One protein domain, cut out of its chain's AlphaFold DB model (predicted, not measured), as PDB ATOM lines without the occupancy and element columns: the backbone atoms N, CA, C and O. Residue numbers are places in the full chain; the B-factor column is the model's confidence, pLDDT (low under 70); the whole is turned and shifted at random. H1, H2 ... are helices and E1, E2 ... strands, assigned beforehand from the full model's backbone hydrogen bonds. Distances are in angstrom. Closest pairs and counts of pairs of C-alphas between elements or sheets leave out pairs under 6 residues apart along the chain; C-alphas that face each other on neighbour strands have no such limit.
ATOM      1  N   TYR A   4      17.189  -4.083  35.648       94.19
ATOM      2  CA  TYR A   4      16.582  -2.751  35.826       94.19
ATOM      3  C   TYR A   4      17.191  -1.664  34.927       94.19
ATOM      4  O   TYR A   4      16.472  -0.977  34.205       94.19
ATOM      5  N   ALA A   5      18.521  -1.537  34.911       95.38
ATOM      6  CA  ALA A   5      19.194  -0.537  34.079       95.38
ATOM      7  C   ALA A   5      19.002  -0.815  32.578       95.38
ATOM      8  O   ALA A   5      18.722   0.100  31.808       95.38
ATOM      9  N   SER A   6      19.090  -2.084  32.163       96.75
ATOM     10  CA  SER A   6      18.909  -2.459  30.757       96.75
ATOM     11  C   SER A   6      17.478  -2.266  30.261       96.75
ATOM     12  O   SER A   6      17.304  -1.954  29.086       96.75
ATOM     13  N   ILE A   7      16.465  -2.414  31.124       96.19
ATOM     14  CA  ILE A   7      15.064  -2.135  30.772       96.19
ATOM     15  C   ILE A   7      14.920  -0.651  30.426       96.19
ATOM     16  O   ILE A   7      14.474  -0.328  29.325       96.19
ATOM     17  N   ILE A   8      15.393   0.235  31.310       95.31
ATOM     18  CA  ILE A   8      15.353   1.692  31.101       95.31
ATOM     19  C   ILE A   8      16.118   2.083  29.828       95.31
ATOM     20  O   ILE A   8      15.604   2.836  28.999       95.31
ATOM     21  N   ASP A   9      17.322   1.546  29.629       96.00
ATOM     22  CA  ASP A   9      18.117   1.832  28.432       96.00
ATOM     23  C   ASP A   9      17.423   1.345  27.150       96.00
ATOM     24  O   ASP A   9      17.476   2.021  26.122       96.00
ATOM     25  N   THR A  10      16.734   0.200  27.199       97.06
ATOM     26  CA  THR A  10      16.062  -0.386  26.030       97.06
ATOM     27  C   THR A  10      14.835   0.418  25.614       97.06
ATOM     28  O   THR A  10      14.681   0.699  24.424       97.06
ATOM     29  N   ILE A  11      13.978   0.822  26.559       96.19
ATOM     30  CA  ILE A  11      12.770   1.606  26.240       96.19
ATOM     31  C   ILE A  11      13.119   3.005  25.710       96.19
ATOM     32  O   ILE A  11      12.439   3.508  24.815       96.19
ATOM     33  N   LEU A  12      14.226   3.592  26.182       94.81
ATOM     34  CA  LEU A  12      14.771   4.849  25.659       94.81
ATOM     35  C   LEU A  12      15.388   4.663  24.266       94.81
ATOM     36  O   LEU A  12      15.107   5.437  23.354       94.81
ATOM     37  N   ALA A  13      16.215   3.628  24.077       94.94
ATOM     38  CA  ALA A  13      16.878   3.362  22.801       94.94
ATOM     39  C   ALA A  13      15.886   3.031  21.676       94.94
ATOM     40  O   ALA A  13      16.139   3.367  20.520       94.94
ATOM     41  N   ARG A  14      14.760   2.391  22.013       94.25
ATOM     42  CA  ARG A  14      13.660   2.091  21.084       94.25
ATOM     43  C   ARG A  14      12.650   3.232  20.930       94.25
ATOM     44  O   ARG A  14      11.698   3.070  20.178       94.25
ATOM     45  N   GLN A  15      12.860   4.371  21.594       92.88
ATOM     46  CA  GLN A  15      12.011   5.567  21.494       92.88
ATOM     47  C   GLN A  15      10.546   5.350  21.922       92.88
ATOM     48  O   GLN A  15       9.654   6.074  21.482       92.88
ATOM     49  N   TYR A  16      10.286   4.390  22.814       94.12
ATOM     50  CA  TYR A  16       8.986   4.286  23.490       94.12
ATOM     51  C   TYR A  16       8.821   5.375  24.547       94.12
ATOM     52  O   TYR A  16       7.723   5.827  24.850       94.12
ATOM     53  N   VAL A  17       9.938   5.819  25.107       95.50
ATOM     54  CA  VAL A  17       9.975   6.842  26.139       95.50
ATOM     55  C   VAL A  17      11.095   7.812  25.801       95.50
ATOM     56  O   VAL A  17      12.130   7.416  25.259       95.50
ATOM     57  N   PHE A  18      10.920   9.080  26.151       93.81
ATOM     58  CA  PHE A  18      11.990  10.068  26.137       93.81
ATOM     59  C   PHE A  18      12.164  10.700  27.518       93.81
ATOM     60  O   PHE A  18      11.262  10.695  28.353       93.81
ATOM     61  N   LYS A  19      13.361  11.238  27.772       92.75
ATOM     62  CA  LYS A  19      13.638  12.006  28.991       92.75
ATOM     63  C   LYS A  19      13.227  13.453  28.781       92.75
ATOM     64  O   LYS A  19      13.779  14.130  27.909       92.75
ATOM     65  N   HIS A  20      12.296  13.934  29.589       88.81
ATOM     66  CA  HIS A  20      11.855  15.313  29.531       88.81
ATOM     67  C   HIS A  20      12.952  16.250  30.055       88.81
ATOM     68  O   HIS A  20      13.496  16.073  31.147       88.81
ATOM     69  N   LYS A  21      13.316  17.261  29.258       84.19
ATOM     70  CA  LYS A  21      14.524  18.072  29.496       84.19
ATOM     71  C   LYS A  21      14.465  18.918  30.769       84.19
ATOM     72  O   LYS A  21      15.516  19.248  31.304       84.19
ATOM     73  N   ARG A  22      13.266  19.303  31.227       82.94
ATOM     74  CA  ARG A  22      13.106  20.242  32.353       82.94
ATOM     75  C   ARG A  22      13.229  19.573  33.726       82.94
ATOM     76  O   ARG A  22      13.760  20.182  34.641       82.94
ATOM     77  N   ASN A  23      12.746  18.341  33.869       88.38
ATOM     78  CA  ASN A  23      12.598  17.642  35.156       88.38
ATOM     79  C   ASN A  23      13.160  16.207  35.144       88.38
ATOM     80  O   ASN A  23      13.043  15.505  36.143       88.38
ATOM     81  N   ASN A  24      13.773  15.768  34.037       89.19
ATOM     82  CA  ASN A  24      14.361  14.436  33.871       89.19
ATOM     83  C   ASN A  24      13.360  13.277  34.089       89.19
ATOM     84  O   ASN A  24      13.775  12.156  34.389       89.19
ATOM     85  N   SER A  25      12.055  13.534  33.931       92.94
ATOM     86  CA  SER A  25      11.023  12.496  33.967       92.94
ATOM     87  C   SER A  25      11.034  11.665  32.683       92.94
ATOM     88  O   SER A  25      11.490  12.110  31.627       92.94
ATOM     89  N   LEU A  26      10.539  10.433  32.782       95.00
ATOM     90  CA  LEU A  26      10.296   9.554  31.646       95.00
ATOM     91  C   LEU A  26       8.889   9.823  31.109       95.00
ATOM     92  O   LEU A  26       7.921   9.658  31.844       95.00
ATOM     93  N   VAL A  27       8.791  10.244  29.850       95.38
ATOM     94  CA  VAL A  27       7.518  10.563  29.190       95.38
ATOM     95  C   VAL A  27       7.292   9.589  28.030       95.38
ATOM     96  O   VAL A  27       8.204   9.425  27.208       95.38
ATOM     97  N   PRO A  28       6.133   8.908  27.960       95.44
ATOM     98  CA  PRO A  28       5.815   8.000  26.864       95.44
ATOM     99  C   PRO A  28       5.632   8.759  25.545       95.44
ATOM    100  O   PRO A  28       5.145   9.886  25.521       95.44
ATOM    101  N   THR A  29       6.010   8.132  24.435       94.00
ATOM    102  CA  THR A  29       5.713   8.635  23.086       94.00
ATOM    103  C   THR A  29       4.363   8.116  22.595       94.00
ATOM    104  O   THR A  29       3.865   7.097  23.073       94.00
ATOM    105  N   TRP A  30       3.794   8.749  21.568       92.56
ATOM    106  CA  TRP A  30       2.600   8.236  20.879       92.56
ATOM    107  C   TRP A  30       2.787   6.814  20.334       92.56
ATOM    108  O   TRP A  30       1.863   6.006  20.360       92.56
ATOM    109  N   THR A  31       4.006   6.470  19.910       91.38
ATOM    110  CA  THR A  31       4.359   5.103  19.503       91.38
ATOM    111  C   THR A  31       4.223   4.113  20.657       91.38
ATOM    112  O   THR A  31       3.775   2.992  20.435       91.38
ATOM    113  N   ALA A  32       4.585   4.500  21.886       93.25
ATOM    114  CA  ALA A  32       4.375   3.642  23.048       93.25
ATOM    115  C   ALA A  32       2.892   3.420  23.329       93.25
ATOM    116  O   ALA A  32       2.516   2.275  23.539       93.25
ATOM    117  N   PHE A  33       2.050   4.456  23.244       91.88
ATOM    118  CA  PHE A  33       0.599   4.291  23.374       91.88
ATOM    119  C   PHE A  33       0.039   3.307  22.344       91.88
ATOM    120  O   PHE A  33      -0.651   2.369  22.725       91.88
ATOM    121  N   ALA A  34       0.397   3.457  21.064       90.38
ATOM    122  CA  ALA A  34      -0.068   2.552  20.013       90.38
ATOM    123  C   ALA A  34       0.384   1.096  20.249       90.38
ATOM    124  O   ALA A  34      -0.387   0.158  20.059       90.38
ATOM    125  N   VAL A  35       1.630   0.886  20.694       91.50
ATOM    126  CA  VAL A  35       2.143  -0.460  20.997       91.50
ATOM    127  C   VAL A  35       1.501  -1.044  22.253       91.50
ATOM    128  O   VAL A  35       1.126  -2.212  22.235       91.50
ATOM    129  N   CYS A  36       1.341  -0.263  23.322       92.69
ATOM    130  CA  CYS A  36       0.644  -0.701  24.530       92.69
ATOM    131  C   CYS A  36      -0.803  -1.080  24.209       92.69
ATOM    132  O   CYS A  36      -1.205  -2.193  24.519       92.69
ATOM    133  N   GLN A  37      -1.530  -0.239  23.472       90.25
ATOM    134  CA  GLN A  37      -2.905  -0.512  23.057       90.25
ATOM    135  C   GLN A  37      -3.011  -1.781  22.197       90.25
ATOM    136  O   GLN A  37      -3.927  -2.580  22.400       90.25
ATOM    137  N   LEU A  38      -2.063  -2.013  21.276       90.44
ATOM    138  CA  LEU A  38      -1.987  -3.261  20.504       90.44
ATOM    139  C   LEU A  38      -1.838  -4.474  21.421       90.44
ATOM    140  O   LEU A  38      -2.545  -5.469  21.262       90.44
ATOM    141  N   LEU A  39      -0.886  -4.410  22.352       91.44
ATOM    142  CA  LEU A  39      -0.572  -5.532  23.225       91.44
ATOM    143  C   LEU A  39      -1.700  -5.789  24.228       91.44
ATOM    144  O   LEU A  39      -2.082  -6.936  24.403       91.44
ATOM    145  N   GLU A  40      -2.292  -4.753  24.811       91.12
ATOM    146  CA  GLU A  40      -3.431  -4.866  25.728       91.12
ATOM    147  C   GLU A  40      -4.675  -5.429  25.027       91.12
ATOM    148  O   GLU A  40      -5.377  -6.264  25.593       91.12
ATOM    149  N   SER A  41      -4.930  -5.038  23.775       88.69
ATOM    150  CA  SER A  41      -6.124  -5.483  23.041       88.69
ATOM    151  C   SER A  41      -5.998  -6.909  22.498       88.69
ATOM    152  O   SER A  41      -6.978  -7.655  22.471       88.69
ATOM    153  N   HIS A  42      -4.806  -7.307  22.043       88.44
ATOM    154  CA  HIS A  42      -4.617  -8.582  21.339       88.44
ATOM    155  C   HIS A  42      -3.834  -9.630  22.133       88.44
ATOM    156  O   HIS A  42      -4.003 -10.823  21.878       88.44
ATOM    157  N   LEU A  43      -2.987  -9.212  23.073       89.44
ATOM    158  CA  LEU A  43      -2.092 -10.065  23.863       89.44
ATOM    159  C   LEU A  43      -2.097  -9.678  25.363       89.44
ATOM    160  O   LEU A  43      -1.022  -9.562  25.960       89.44
ATOM    161  N   PRO A  44      -3.272  -9.494  26.005       90.12
ATOM    162  CA  PRO A  44      -3.376  -8.911  27.348       90.12
ATOM    163  C   PRO A  44      -2.574  -9.677  28.402       90.12
ATOM    164  O   PRO A  44      -1.919  -9.078  29.246       90.12
ATOM    165  N   HIS A  45      -2.553 -11.008  28.313       87.69
ATOM    166  CA  HIS A  45      -1.815 -11.854  29.251       87.69
ATOM    167  C   HIS A  45      -0.296 -11.619  29.209       87.69
ATOM    168  O   HIS A  45       0.371 -11.811  30.214       87.69
ATOM    169  N   LEU A  46       0.275 -11.208  28.070       87.94
ATOM    170  CA  LEU A  46       1.724 -10.986  27.947       87.94
ATOM    171  C   LEU A  46       2.185  -9.645  28.526       87.94
ATOM    172  O   LEU A  46       3.382  -9.460  28.730       87.94
ATOM    173  N   VAL A  47       1.262  -8.708  28.741       91.88
ATOM    174  CA  VAL A  47       1.539  -7.395  29.348       91.88
ATOM    175  C   VAL A  47       0.981  -7.268  30.761       91.88
ATOM    176  O   VAL A  47       1.142  -6.228  31.397       91.88
ATOM    177  N   ASP A  48       0.363  -8.334  31.259       93.62
ATOM    178  CA  ASP A  48      -0.117  -8.412  32.624       93.62
ATOM    179  C   ASP A  48       1.054  -8.424  33.624       93.62
ATOM    180  O   ASP A  48       2.094  -9.072  33.432       93.62
ATOM    181  N   TYR A  49       0.890  -7.664  34.705       94.50
ATOM    182  CA  TYR A  49       1.939  -7.491  35.707       94.50
ATOM    183  C   TYR A  49       2.163  -8.765  36.522       94.50
ATOM    184  O   TYR A  49       3.308  -9.069  36.855       94.50
ATOM    185  N   GLN A  50       1.094  -9.512  36.805       94.25
ATOM    186  CA  GLN A  50       1.168 -10.751  37.568       94.25
ATOM    187  C   GLN A  50       1.852 -11.841  36.741       94.25
ATOM    188  O   GLN A  50       2.781 -12.475  37.234       94.25
ATOM    189  N   PHE A  51       1.494 -11.971  35.461       90.69
ATOM    190  CA  PHE A  51       2.179 -12.878  34.538       90.69
ATOM    191  C   PHE A  51       3.692 -12.620  34.484       90.69
ATOM    192  O   PHE A  51       4.500 -13.544  34.547       90.69
ATOM    193  N   THR A  52       4.090 -11.349  34.382       90.00
ATOM    194  CA  THR A  52       5.511 -10.985  34.288       90.00
ATOM    195  C   THR A  52       6.267 -11.300  35.581       90.00
ATOM    196  O   THR A  52       7.430 -11.693  35.524       90.00
ATOM    197  N   ALA A  53       5.622 -11.141  36.741       93.94
ATOM    198  CA  ALA A  53       6.205 -11.499  38.030       93.94
ATOM    199  C   ALA A  53       6.371 -13.021  38.172       93.94
ATOM    200  O   ALA A  53       7.462 -13.483  38.497       93.94
ATOM    201  N   GLU A  54       5.329 -13.791  37.848       93.00
ATOM    202  CA  GLU A  54       5.348 -15.260  37.887       93.00
ATOM    203  C   GLU A  54       6.427 -15.838  36.963       93.00
ATOM    204  O   GLU A  54       7.170 -16.731  37.361       93.00
ATOM    205  N   MET A  55       6.593 -15.265  35.768       92.62
ATOM    206  CA  MET A  55       7.660 -15.655  34.847       92.62
ATOM    207  C   MET A  55       9.058 -15.496  35.470       92.62
ATOM    208  O   MET A  55       9.917 -16.353  35.276       92.62
ATOM    209  N   GLU A  56       9.331 -14.402  36.188       94.25
ATOM    210  CA  GLU A  56      10.633 -14.210  36.844       94.25
ATOM    211  C   GLU A  56      10.836 -15.222  37.988       94.25
ATOM    212  O   GLU A  56      11.931 -15.771  38.120       94.25
ATOM    213  N   ASP A  57       9.781 -15.547  38.744       95.25
ATOM    214  CA  ASP A  57       9.824 -16.580  39.790       95.25
ATOM    215  C   ASP A  57      10.109 -17.979  39.209       95.25
ATOM    216  O   ASP A  57      10.903 -18.746  39.769       95.25
ATOM    217  N   GLU A  58       9.516 -18.312  38.060       94.44
ATOM    218  CA  GLU A  58       9.764 -19.562  37.334       94.44
ATOM    219  C   GLU A  58      11.197 -19.630  36.786       94.44
ATOM    220  O   GLU A  58      11.860 -20.668  36.894       94.44
ATOM    221  N   LEU A  59      11.729 -18.524  36.252       95.38
ATOM    222  CA  LEU A  59      13.132 -18.431  35.833       95.38
ATOM    223  C   LEU A  59      14.089 -18.614  37.018       95.38
ATOM    224  O   LEU A  59      15.116 -19.295  36.895       95.38
ATOM    225  N   ASP A  60      13.741 -18.069  38.179       96.31
ATOM    226  CA  ASP A  60      14.497 -18.261  39.408       96.31
ATOM    227  C   ASP A  60      14.421 -19.722  39.892       96.31
ATOM    228  O   ASP A  60      15.450 -20.287  40.276       96.31
ATOM    229  N   ALA A  61      13.264 -20.382  39.808       96.50
ATOM    230  CA  ALA A  61      13.112 -21.808  40.111       96.50
ATOM    231  C   ALA A  61      13.934 -22.700  39.164       96.50
ATOM    232  O   ALA A  61      14.614 -23.630  39.611       96.50
ATOM    233  N   ILE A  62      13.981 -22.374  37.867       96.81
ATOM    234  CA  ILE A  62      14.882 -23.020  36.899       96.81
ATOM    235  C   ILE A  62      16.343 -22.852  37.332       96.81
ATOM    236  O   ILE A  62      17.116 -23.811  37.289       96.81
ATOM    237  N   SER A  63      16.737 -21.656  37.782       96.06
ATOM    238  CA  SER A  63      18.112 -21.389  38.225       96.06
ATOM    239  C   SER A  63      18.515 -22.207  39.463       96.06
ATOM    240  O   SER A  63      19.684 -22.574  39.601       96.06
ATOM    241  N   ARG A  64      17.543 -22.538  40.327       97.44
ATOM    242  CA  ARG A  64      17.705 -23.420  41.495       97.44
ATOM    243  C   ARG A  64      17.625 -24.911  41.150       97.44
ATOM    244  O   ARG A  64      17.958 -25.740  41.993       97.44
ATOM    245  N   GLY A  65      17.235 -25.257  39.922       96.31
ATOM    246  CA  GLY A  65      17.053 -26.638  39.468       96.31
ATOM    247  C   GLY A  65      15.716 -27.265  39.874       96.31
ATOM    248  O   GLY A  65      15.579 -28.483  39.802       96.31
ATOM    249  N   GLU A  66      14.743 -26.456  40.297       96.88
ATOM    250  CA  GLU A  66      13.396 -26.895  40.694       96.88
ATOM    251  C   GLU A  66      12.482 -27.126  39.476       96.88
ATOM    252  O   GLU A  66      11.564 -27.938  39.541       96.88
ATOM    253  N   LEU A  67      12.762 -26.450  38.355       94.81
ATOM    254  CA  LEU A  67      12.013 -26.543  37.098       94.81
ATOM    255  C   LEU A  67      12.930 -26.846  35.905       94.81
ATOM    256  O   LEU A  67      14.093 -26.435  35.858       94.81
ATOM    257  N   ASN A  68      12.394 -27.539  34.897       96.88
ATOM    258  CA  ASN A  68      13.107 -27.821  33.654       96.88
ATOM    259  C   ASN A  68      12.895 -26.699  32.622       96.88
ATOM    260  O   ASN A  68      11.785 -26.467  32.153       96.88
ATOM    261  N   HIS A  69      13.980 -26.046  32.201       95.75
ATOM    262  CA  HIS A  69      13.918 -24.938  31.239       95.75
ATOM    263  C   HIS A  69      13.346 -25.308  29.858       95.75
ATOM    264  O   HIS A  69      12.729 -24.465  29.212       95.75
ATOM    265  N   VAL A  70      13.558 -26.538  29.373       96.06
ATOM    266  CA  VAL A  70      13.042 -26.974  28.061       96.06
ATOM    267  C   VAL A  70      11.539 -27.188  28.133       96.06
ATOM    268  O   VAL A  70      10.824 -26.811  27.206       96.06
ATOM    269  N   GLU A  71      11.071 -27.782  29.228       94.62
ATOM    270  CA  GLU A  71       9.648 -27.976  29.491       94.62
ATOM    271  C   GLU A  71       8.943 -26.627  29.619       94.62
ATOM    272  O   GLU A  71       8.027 -26.362  28.847       94.62
ATOM    273  N   TYR A  72       9.482 -25.718  30.435       93.69
ATOM    274  CA  TYR A  72       8.981 -24.350  30.556       93.69
ATOM    275  C   TYR A  72       8.870 -23.630  29.199       93.69
ATOM    276  O   TYR A  72       7.813 -23.118  28.838       93.69
ATOM    277  N   LEU A  73       9.936 -23.635  28.386       95.00
ATOM    278  CA  LEU A  73       9.907 -23.002  27.060       95.00
ATOM    279  C   LEU A  73       8.890 -23.655  26.119       95.00
ATOM    280  O   LEU A  73       8.280 -22.970  25.292       95.00
ATOM    281  N   ARG A  74       8.719 -24.976  26.215       94.44
ATOM    282  CA  ARG A  74       7.735 -25.714  25.425       94.44
ATOM    283  C   ARG A  74       6.321 -25.308  25.820       94.44
ATOM    284  O   ARG A  74       5.518 -25.058  24.926       94.44
ATOM    285  N   GLU A  75       6.043 -25.211  27.111       92.38
ATOM    286  CA  GLU A  75       4.752 -24.780  27.642       92.38
ATOM    287  C   GLU A  75       4.455 -23.320  27.303       92.38
ATOM    288  O   GLU A  75       3.385 -23.024  26.785       92.38
ATOM    289  N   PHE A  76       5.419 -22.413  27.462       92.12
ATOM    290  CA  PHE A  76       5.255 -21.009  27.084       92.12
ATOM    291  C   PHE A  76       4.973 -20.841  25.579       92.12
ATOM    292  O   PHE A  76       4.101 -20.070  25.165       92.12
ATOM    293  N   TYR A  77       5.699 -21.573  24.726       93.62
ATOM    294  CA  TYR A  77       5.604 -21.402  23.276       93.62
ATOM    295  C   TYR A  77       4.430 -22.155  22.636       93.62
ATOM    296  O   TYR A  77       3.733 -21.588  21.791       93.62
ATOM    297  N   LEU A  78       4.225 -23.425  23.007       93.56
ATOM    298  CA  LEU A  78       3.181 -24.298  22.450       93.56
ATOM    299  C   LEU A  78       1.898 -24.310  23.288       93.56
ATOM    300  O   LEU A  78       0.839 -24.613  22.748       93.56
ATOM    301  N   GLY A  79       1.980 -23.953  24.569       89.19
ATOM    302  CA  GLY A  79       0.863 -23.958  25.510       89.19
ATOM    303  C   GLY A  79       0.864 -25.162  26.451       89.19
ATOM    304  O   GLY A  79       1.390 -26.229  26.127       89.19
ATOM    305  N   ASN A  80       0.224 -24.995  27.609       82.31
ATOM    306  CA  ASN A  80      -0.041 -26.029  28.615       82.31
ATOM    307  C   ASN A  80      -1.522 -25.986  29.039       82.31
ATOM    308  O   ASN A  80      -1.908 -25.359  30.018       82.31
ATOM    309  N   ALA A  81      -2.407 -26.588  28.235       79.19
ATOM    310  CA  ALA A  81      -3.874 -26.458  28.345       79.19
ATOM    311  C   ALA A  81      -4.436 -25.031  28.132       79.19
ATOM    312  O   ALA A  81      -5.620 -24.881  27.833       79.19
ATOM    313  N   ARG A  82      -3.595 -23.993  28.198       79.75
ATOM    314  CA  ARG A  82      -3.837 -22.648  27.659       79.75
ATOM    315  C   ARG A  82      -3.118 -22.483  26.312       79.75
ATOM    316  O   ARG A  82      -2.096 -23.137  26.100       79.75
ATOM    317  N   PRO A  83      -3.609 -21.623  25.399       83.88
ATOM    318  CA  PRO A  83      -2.927 -21.358  24.133       83.88
ATOM    319  C   PRO A  83      -1.525 -20.789  24.380       83.88
ATOM    320  O   PRO A  83      -1.393 -19.794  25.091       83.88
ATOM    321  N   GLY A  84      -0.489 -21.387  23.788       88.00
ATOM    322  CA  GLY A  84       0.876 -20.855  23.852       88.00
ATOM    323  C   GLY A  84       1.078 -19.634  22.959       88.00
ATOM    324  O   GLY A  84       0.242 -19.321  22.104       88.00
ATOM    325  N   LEU A  85       2.225 -18.965  23.107       90.56
ATOM    326  CA  LEU A  85       2.561 -17.753  22.349       90.56
ATOM    327  C   LEU A  85       2.378 -17.926  20.833       90.56
ATOM    328  O   LEU A  85       1.876 -17.024  20.162       90.56
ATOM    329  N   ARG A  86       2.784 -19.077  20.279       90.25
ATOM    330  CA  ARG A  86       2.717 -19.328  18.832       90.25
ATOM    331  C   ARG A  86       1.289 -19.222  18.307       90.25
ATOM    332  O   ARG A  86       1.055 -18.565  17.295       90.25
ATOM    333  N   ASP A  87       0.360 -19.867  18.997       86.69
ATOM    334  CA  ASP A  87      -1.021 -19.975  18.548       86.69
ATOM    335  C   ASP A  87      -1.777 -18.664  18.829       86.69
ATOM    336  O   ASP A  87      -2.563 -18.227  17.990       86.69
ATOM    337  N   GLN A  88      -1.455 -17.965  19.929       85.88
ATOM    338  CA  GLN A  88      -1.975 -16.618  20.210       85.88
ATOM    339  C   GLN A  88      -1.592 -15.617  19.111       85.88
ATOM    340  O   GLN A  88      -2.446 -14.910  18.581       85.88
ATOM    341  N   VAL A  89      -0.314 -15.582  18.721       87.00
ATOM    342  CA  VAL A  89       0.165 -14.673  17.670       87.00
ATOM    343  C   VAL A  89      -0.422 -15.050  16.309       87.00
ATOM    344  O   VAL A  89      -0.870 -14.171  15.574       87.00
ATOM    345  N   ALA A  90      -0.467 -16.344  15.976       86.38
ATOM    346  CA  ALA A  90      -1.022 -16.813  14.708       86.38
ATOM    347  C   ALA A  90      -2.512 -16.468  14.554       86.38
ATOM    348  O   ALA A  90      -2.923 -16.040  13.477       86.38
ATOM    349  N   ALA A  91      -3.301 -16.604  15.624       83.94
ATOM    350  CA  ALA A  91      -4.713 -16.236  15.620       83.94
ATOM    351  C   ALA A  91      -4.909 -14.720  15.461       83.94
ATOM    352  O   ALA A  91      -5.768 -14.277  14.704       83.94
ATOM    353  N   LYS A  92      -4.083 -13.913  16.139       82.19
ATOM    354  CA  LYS A  92      -4.282 -12.462  16.220       82.19
ATOM    355  C   LYS A  92      -3.745 -11.686  15.019       82.19
ATOM    356  O   LYS A  92      -4.297 -10.642  14.704       82.19
ATOM    357  N   ILE A  93      -2.740 -12.190  14.293       80.69
ATOM    358  CA  ILE A  93      -2.182 -11.508  13.104       80.69
ATOM    359  C   ILE A  93      -3.249 -11.189  12.047       80.69
ATOM    360  O   ILE A  93      -3.163 -10.145  11.406       80.69
ATOM    361  N   GLY A  94      -4.240 -12.066  11.859       76.56
ATOM    362  CA  GLY A  94      -5.316 -11.847  10.887       76.56
ATOM    363  C   GLY A  94      -6.366 -10.822  11.328       76.56
ATOM    364  O   GLY A  94      -7.068 -10.280  10.482       76.56
ATOM    365  N   GLU A  95      -6.465 -10.555  12.632       79.19
ATOM    366  CA  GLU A  95      -7.460  -9.658  13.237       79.19
ATOM    367  C   GLU A  95      -6.931  -8.228  13.432       79.19
ATOM    368  O   GLU A  95      -7.711  -7.311  13.676       79.19
ATOM    369  N   ILE A  96      -5.611  -8.025  13.358       81.06
ATOM    370  CA  ILE A  96      -4.988  -6.725  13.622       81.06
ATOM    371  C   ILE A  96      -5.108  -5.826  12.387       81.06
ATOM    372  O   ILE A  96      -4.356  -5.975  11.419       81.06
ATOM    373  N   ASP A  97      -5.991  -4.827  12.450       79.31
ATOM    374  CA  ASP A  97      -5.925  -3.683  11.542       79.31
ATOM    375  C   ASP A  97      -4.911  -2.656  12.071       79.31
ATOM    376  O   ASP A  97      -5.105  -1.993  13.093       79.31
ATOM    377  N   ALA A  98      -3.804  -2.497  11.341       74.00
ATOM    378  CA  ALA A  98      -2.757  -1.532  11.666       74.00
ATOM    379  C   ALA A  98      -3.271  -0.080  11.732       74.00
ATOM    380  O   ALA A  98      -2.671   0.756  12.417       74.00
ATOM    381  N   ARG A  99      -4.360   0.238  11.017       75.38
ATOM    382  CA  ARG A  99      -4.957   1.580  11.002       75.38
ATOM    383  C   ARG A  99      -5.693   1.898  12.295       75.38
ATOM    384  O   ARG A  99      -5.644   3.053  12.721       75.38
TER     385      ARG A  99
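This is residues 4 to 99 of the 435 residues of the protein "DNA topoisomerase I" of Planctomycetes bacterium (UniProt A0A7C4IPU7). Six helices follow one another in a flat, loose, open zigzag with few contacts between them. H1 and the small hairpin of E1 and E2 make one end, H2 and the short H3 lead away from it, and H4 and H5 fold back on each other at the other end. H6 runs on from H5 nearly in its direction, and residues 94 to 99 trail back toward the hairpin's end. The printed part has 96 residues, with six named helices and two antiparallel strands in the order H1 E1 E2 H2 H3 H4 H5 H6, and its class is mostly helix. It is loose, with a radius of gyration of the C-alphas of 16.7 A, and spans 48 by 38 by 19 A.

H1, residues 4 to 13, comes closest to E1, residues 17 to 19, at the C-alphas of Leu 12 and Phe 18, 5.9 A apart. H1 and E2, residues 26 to 28, are near each other, with 6 pairs of C-alphas within 10 A. E1 and E2 form an antiparallel hairpin, their directions at 145 degrees, with N 18 and O 27 within hydrogen-bond range at 2.9 A. H2, residues 30 to 42, and H3, residues 44 to 47, only just touch, only at the corner by their link, with 3 pairs of C-alphas within 8 A; H2 does so with residues 39 to 40 alone, and the closest C-alphas are those of Glu 40 and Val 47, 6.6 A apart. H3 and H4, residues 49 to 64, are close but not clearly touching, the closest C-alphas being those of His 45 and Phe 51, 6.7 A apart. H4 and H5, residues 69 to 78, are also close but not clearly touching, with Ile 62 and His 69 closest at 6.1 A between C-alphas, at a shallow tilt of 30 degrees, opposite ways. H5 and H6, residues 85 to 93, touch only at the corner by their link, Tyr 77 and Leu 85 being closest at 4.8 A between C-alphas, at a shallow tilt of 23 degrees, the same way. H1 and H4 are apart. In H1, H2, H4, H5 and H6 every O i to N i+4 pair is within hydrogen-bond range; H3 is too short for such a pair.

H1 begins at C-alpha 4, (16.582, -2.751, 35.826), and is 14.4 A long. E1 and E2 are 6.9 A and 6.7 A long. H2 measures 18.3 A, H3 5.5 A, and H4, the longest helix, 23.1 A from C-alpha 49 at (1.939, -7.491, 35.707). H5 measures 13.9 A and H6 12.1 A, ending at C-alpha 93, (-2.182, -11.508, 13.104).

The two C-alphas farthest apart are those of Arg 22 and Ala 81, at 49.9 A. The printed part has no cut and no long link. Residues 49 to 54 of H4 stand free. The mean pLDDT of the printed part is 90.9, and no printed residue is under 70.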